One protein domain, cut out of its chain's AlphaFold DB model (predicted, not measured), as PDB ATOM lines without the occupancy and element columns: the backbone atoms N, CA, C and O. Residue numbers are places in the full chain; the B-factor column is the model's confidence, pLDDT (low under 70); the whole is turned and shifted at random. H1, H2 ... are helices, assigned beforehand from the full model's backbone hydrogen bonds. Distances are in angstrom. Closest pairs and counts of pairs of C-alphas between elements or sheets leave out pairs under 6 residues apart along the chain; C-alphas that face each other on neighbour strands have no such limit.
ATOM      1  N   PRO A  27     -11.713 -10.830 -16.384       92.44
ATOM      2  CA  PRO A  27     -10.752 -11.902 -16.173       92.44
ATOM      3  C   PRO A  27     -11.442 -13.179 -15.683       92.44
ATOM      4  O   PRO A  27     -12.416 -13.133 -14.930       92.44
ATOM      5  N   LEU A  28     -10.874 -14.330 -16.040       92.56
ATOM      6  CA  LEU A  28     -11.199 -15.599 -15.392       92.56
ATOM      7  C   LEU A  28     -10.568 -15.615 -13.991       92.56
ATOM      8  O   LEU A  28      -9.393 -15.292 -13.836       92.56
ATOM      9  N   SER A  29     -11.349 -15.963 -12.967       93.00
ATOM     10  CA  SER A  29     -10.890 -16.037 -11.572       93.00
ATOM     11  C   SER A  29     -11.317 -17.362 -10.954       93.00
ATOM     12  O   SER A  29     -12.504 -17.681 -10.942       93.00
ATOM     13  N   VAL A  30     -10.357 -18.124 -10.431       94.50
ATOM     14  CA  VAL A  30     -10.576 -19.439  -9.811       94.50
ATOM     15  C   VAL A  30      -9.622 -19.640  -8.634       94.50
ATOM     16  O   VAL A  30      -8.584 -18.983  -8.551       94.50
ATOM     17  N   ARG A  31      -9.966 -20.551  -7.719       96.88
ATOM     18  CA  ARG A  31      -9.045 -21.027  -6.677       96.88
ATOM     19  C   ARG A  31      -8.303 -22.259  -7.188       96.88
ATOM     20  O   ARG A  31      -8.919 -23.122  -7.805       96.88
ATOM     21  N   VAL A  32      -7.009 -22.336  -6.903       96.56
ATOM     22  CA  VAL A  32      -6.129 -23.459  -7.262       96.56
ATOM     23  C   VAL A  32      -5.390 -23.960  -6.012       96.56
ATOM     24  O   VAL A  32      -5.391 -23.252  -4.999       96.56
ATOM     25  N   PRO A  33      -4.782 -25.161  -6.044       98.44
ATOM     26  CA  PRO A  33      -3.902 -25.630  -4.975       98.44
ATOM     27  C   PRO A  33      -2.795 -24.620  -4.625       98.44
ATOM     28  O   PRO A  33      -2.333 -23.860  -5.479       98.44
ATOM     29  N   GLN A  34      -2.398 -24.584  -3.349       97.94
ATOM     30  CA  GLN A  34      -1.513 -23.548  -2.800       97.94
ATOM     31  C   GLN A  34      -0.122 -23.534  -3.451       97.94
ATOM     32  O   GLN A  34       0.435 -22.468  -3.698       97.94
ATOM     33  N   ASP A  35       0.426 -24.708  -3.736       98.25
ATOM     34  CA  ASP A  35       1.689 -24.906  -4.443       98.25
ATOM     35  C   ASP A  35       1.645 -24.335  -5.870       98.25
ATOM     36  O   ASP A  35       2.572 -23.642  -6.295       98.25
ATOM     37  N   ILE A  36       0.531 -24.534  -6.581       97.69
ATOM     38  CA  ILE A  36       0.322 -23.977  -7.924       97.69
ATOM     39  C   ILE A  36       0.180 -22.453  -7.881       97.69
ATOM     40  O   ILE A  36       0.790 -21.765  -8.700       97.69
ATOM     41  N   ASP A  37      -0.578 -21.900  -6.926       97.44
ATOM     42  CA  ASP A  37      -0.700 -20.442  -6.759       97.44
ATOM     43  C   ASP A  37       0.672 -19.798  -6.500       97.44
ATOM     44  O   ASP A  37       1.025 -18.816  -7.159       97.44
ATOM     45  N   GLN A  38       1.483 -20.389  -5.614       98.12
ATOM     46  CA  GLN A  38       2.843 -19.922  -5.333       98.12
ATOM     47  C   GLN A  38       3.734 -19.961  -6.576       98.12
ATOM     48  O   GLN A  38       4.390 -18.965  -6.893       98.12
ATOM     49  N   TYR A  39       3.723 -21.078  -7.308       97.69
ATOM     50  CA  TYR A  39       4.495 -21.223  -8.539       97.69
ATOM     51  C   TYR A  39       4.104 -20.164  -9.578       97.69
ATOM     52  O   TYR A  39       4.954 -19.392 -10.022       97.69
ATOM     53  N   VAL A  40       2.816 -20.047  -9.915       96.25
ATOM     54  CA  VAL A  40       2.340 -19.105 -10.941       96.25
ATOM     55  C   VAL A  40       2.633 -17.655 -10.553       96.25
ATOM     56  O   VAL A  40       3.009 -16.851 -11.407       96.25
ATOM     57  N   ARG A  41       2.508 -17.296  -9.267       96.12
ATOM     58  CA  ARG A  41       2.831 -15.944  -8.781       96.12
ATOM     59  C   ARG A  41       4.315 -15.607  -8.854       96.12
ATOM     60  O   ARG A  41       4.631 -14.421  -8.942       96.12
ATOM     61  N   SER A  42       5.195 -16.606  -8.823       97.56
ATOM     62  CA  SER A  42       6.641 -16.404  -8.951       97.56
ATOM     63  C   SER A  42       7.091 -16.094 -10.385       97.56
ATOM     64  O   SER A  42       8.195 -15.591 -10.583       97.56
ATOM     65  N   LEU A  43       6.236 -16.335 -11.389       95.94
ATOM     66  CA  LEU A  43       6.561 -16.086 -12.793       95.94
ATOM     67  C   LEU A  43       6.542 -14.581 -13.127       95.94
ATOM     68  O   LEU A  43       5.538 -13.904 -12.867       95.94
ATOM     69  N   PRO A  44       7.581 -14.044 -13.799       93.06
ATOM     70  CA  PRO A  44       7.630 -12.632 -14.193       93.06
ATOM     71  C   PRO A  44       6.552 -12.256 -15.225       93.06
ATOM     72  O   PRO A  44       6.095 -11.117 -15.262       93.06
ATOM     73  N   ASN A  45       6.098 -13.216 -16.035       93.69
ATOM     74  CA  ASN A  45       5.096 -13.058 -17.091       93.69
ATOM     75  C   ASN A  45       3.816 -13.871 -16.819       93.69
ATOM     76  O   ASN A  45       3.176 -14.359 -17.752       93.69
ATOM     77  N   ARG A  46       3.412 -14.001 -15.546       94.31
ATOM     78  CA  ARG A  46       2.286 -14.854 -15.107       94.31
ATOM     79  C   ARG A  46       1.007 -14.733 -15.944       94.31
ATOM     80  O   ARG A  46       0.340 -15.732 -16.177       94.31
ATOM     81  N   SER A  47       0.658 -13.527 -16.399       91.12
ATOM     82  CA  SER A  47      -0.571 -13.291 -17.167       91.12
ATOM     83  C   SER A  47      -0.519 -13.951 -18.542       91.12
ATOM     84  O   SER A  47      -1.507 -14.540 -18.963       91.12
ATOM     85  N   GLN A  48       0.632 -13.878 -19.216       92.31
ATOM     86  CA  GLN A  48       0.843 -14.539 -20.501       92.31
ATOM     87  C   GLN A  48       0.878 -16.056 -20.320       92.31
ATOM     88  O   GLN A  48       0.214 -16.776 -21.057       92.31
ATOM     89  N   TRP A  49       1.582 -16.531 -19.289       95.25
ATOM     90  CA  TRP A  49       1.651 -17.958 -18.981       95.25
ATOM     91  C   TRP A  49       0.258 -18.562 -18.727       95.25
ATOM     92  O   TRP A  49      -0.078 -19.604 -19.283       95.25
ATOM     93  N   LEU A  50      -0.584 -17.880 -17.938       95.50
ATOM     94  CA  LEU A  50      -1.966 -18.304 -17.683       95.50
ATOM     95  C   LEU A  50      -2.819 -18.290 -18.954       95.50
ATOM     96  O   LEU A  50      -3.596 -19.214 -19.180       95.50
ATOM     97  N   GLU A  51      -2.688 -17.247 -19.775       93.12
ATOM     98  CA  GLU A  51      -3.409 -17.135 -21.043       93.12
ATOM     99  C   GLU A  51      -3.085 -18.306 -21.977       93.12
ATOM    100  O   GLU A  51      -4.004 -18.930 -22.512       93.12
ATOM    101  N   GLU A  52      -1.803 -18.634 -22.137       93.38
ATOM    102  CA  GLU A  52      -1.330 -19.741 -22.971       93.38
ATOM    103  C   GLU A  52      -1.812 -21.092 -22.431       93.38
ATOM    104  O   GLU A  52      -2.453 -21.841 -23.169       93.38
ATOM    105  N   ALA A  53      -1.611 -21.357 -21.135       95.00
ATOM    106  CA  ALA A  53      -1.999 -22.613 -20.495       95.00
ATOM    107  C   ALA A  53      -3.511 -22.889 -20.597       95.00
ATOM    108  O   ALA A  53      -3.931 -23.998 -20.935       95.00
ATOM    109  N   ILE A  54      -4.344 -21.871 -20.341       94.94
ATOM    110  CA  ILE A  54      -5.804 -21.992 -20.449       94.94
ATOM    111  C   ILE A  54      -6.214 -22.174 -21.914       94.94
ATOM    112  O   ILE A  54      -7.030 -23.042 -22.224       94.94
ATOM    113  N   THR A  55      -5.650 -21.376 -22.827       93.38
ATOM    114  CA  THR A  55      -5.999 -21.418 -24.255       93.38
ATOM    115  C   THR A  55      -5.634 -22.753 -24.893       93.38
ATOM    116  O   THR A  55      -6.420 -23.284 -25.676       93.38
ATOM    117  N   GLU A  56      -4.458 -23.296 -24.580       94.75
ATOM    118  CA  GLU A  56      -4.001 -24.589 -25.086       94.75
ATOM    119  C   GLU A  56      -4.961 -25.704 -24.669       94.75
ATOM    120  O   GLU A  56      -5.480 -26.429 -25.524       94.75
ATOM    121  N   LYS A  57      -5.262 -25.789 -23.367       95.12
ATOM    122  CA  LYS A  57      -6.170 -26.795 -22.815       95.12
ATOM    123  C   LYS A  57      -7.572 -26.679 -23.417       95.12
ATOM    124  O   LYS A  57      -8.101 -27.670 -23.914       95.12
ATOM    125  N   ALA A  58      -8.136 -25.468 -23.440       94.81
ATOM    126  CA  ALA A  58      -9.477 -25.224 -23.961       94.81
ATOM    127  C   ALA A  58      -9.591 -25.557 -25.454       94.81
ATOM    128  O   ALA A  58     -10.542 -26.212 -25.867       94.81
ATOM    129  N   ARG A  59      -8.612 -25.160 -26.281       92.81
ATOM    130  CA  ARG A  59      -8.628 -25.485 -27.716       92.81
ATOM    131  C   ARG A  59      -8.578 -26.984 -27.951       92.81
ATOM    132  O   ARG A  59      -9.320 -27.473 -28.795       92.81
ATOM    133  N   LYS A  60      -7.725 -27.704 -27.216       93.62
ATOM    134  CA  LYS A  60      -7.631 -29.161 -27.326       93.62
ATOM    135  C   LYS A  60      -8.989 -29.818 -27.065       93.62
ATOM    136  O   LYS A  60      -9.453 -30.585 -27.900       93.62
ATOM    137  N   GLU A  61      -9.651 -29.438 -25.976       94.31
ATOM    138  CA  GLU A  61     -10.967 -29.976 -25.615       94.31
ATOM    139  C   GLU A  61     -12.068 -29.566 -26.608       94.31
ATOM    140  O   GLU A  61     -12.890 -30.393 -26.985       94.31
ATOM    141  N   MET A  62     -12.062 -28.327 -27.113       89.38
ATOM    142  CA  MET A  62     -13.013 -27.882 -28.144       89.38
ATOM    143  C   MET A  62     -12.870 -28.668 -29.454       89.38
ATOM    144  O   MET A  62     -13.870 -28.973 -30.106       89.38
ATOM    145  N   HIS A  63     -11.635 -28.982 -29.857       82.00
ATOM    146  CA  HIS A  63     -11.370 -29.804 -31.037       82.00
ATOM    147  C   HIS A  63     -11.799 -31.261 -30.837       82.00
ATOM    148  O   HIS A  63     -12.282 -31.872 -31.788       82.00
ATOM    149  N   GLU A  64     -11.627 -31.810 -29.635       73.69
ATOM    150  CA  GLU A  64     -12.082 -33.160 -29.286       73.69
ATOM    151  C   GLU A  64     -13.619 -33.235 -29.254       73.69
ATOM    152  O   GLU A  64     -14.185 -34.105 -29.908       73.69
ATOM    153  N   TYR A  65     -14.295 -32.263 -28.632       62.25
ATOM    154  CA  TYR A  65     -15.762 -32.211 -28.537       62.25
ATOM    155  C   TYR A  65     -16.467 -31.980 -29.883       62.25
ATOM    156  O   TYR A  65     -17.579 -32.445 -30.089       62.25
ATOM    157  N   SER A  66     -15.831 -31.285 -30.831       66.56
ATOM    158  CA  SER A  66     -16.421 -31.051 -32.163       66.56
ATOM    159  C   SER A  66     -16.361 -32.277 -33.091       66.56
ATOM    160  O   SER A  66     -16.788 -32.181 -34.242       66.56
ATOM    161  N   ARG A  67     -15.758 -33.392 -32.651       60.34
ATOM    162  CA  ARG A  67     -15.625 -34.638 -33.429       60.34
ATOM    163  C   ARG A  67     -16.578 -35.755 -32.991       60.34
ATOM    164  O   ARG A  67     -16.497 -36.840 -33.570       60.34
ATOM    165  N   GLU A  68     -17.456 -35.481 -32.034       51.94
ATOM    166  CA  GLU A  68     -18.581 -36.333 -31.618       51.94
ATOM    167  C   GLU A  68     -19.908 -35.747 -32.119       51.94
ATOM    168  O   GLU A  68     -20.786 -36.553 -32.504       51.94
TER     169      GLU A  68
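Overview. This is residues 27 to 68 of the 68 residues of an uncharacterized protein of Okeania sp. SIO2F5 (UniProt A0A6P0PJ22). Two helices of unequal length, the short H1 and the long H2, meet near their ends as an open V, joined by a tight turn. A leading stretch without a named element, residues 27 to 33, runs into H1, and the far part of H2 sticks out with a short tail, residues 55 to 68 standing free. The printed part has 42 residues with two named helices, H1 then H2, and no named strand; the class is all helix. The whole is loose, with a radius of gyration of the C-alphas of 12.9 A, and spans 39 by 19 by 17 A.

Arrangement. H1, residues 34 to 42, is followed by a tight link of 3 residues to H2, residues 46 to 65. The two helices are close but not clearly touching, with 1 pair of C-alphas within 8 A. Their closest C-alphas, those of Val 40 and Arg 46, are 6.0 A apart. The helices run opposite ways at a steep tilt of 59 degrees, and their centres are 18.3 A apart. In both H1 and H2 every O i to N i+4 pair is within hydrogen-bond range.

Along the chain. The printed part begins at Pro 27, with its C-alpha at (-10.752, -11.902, -16.173). H1 has 9 residues, Gln 34 to Ser 42, and begins at C-alpha 34 at (-1.513, -23.548, -2.800). H2 has 20 residues, Arg 46 to Tyr 65, and measures 28.4 A from first to last C-alpha, ending at C-alpha 65 at (-15.762, -32.211, -28.537).

Size, cuts and confidence. The outline is only just elongated, and the two C-alphas farthest apart, those of Pro 44 and Glu 68, are 39.4 A apart. The printed part has no cut and ends at Glu 68, the chain's last residue. The mean pLDDT of the printed part is 90.8; residues 65 to 68 are under 70.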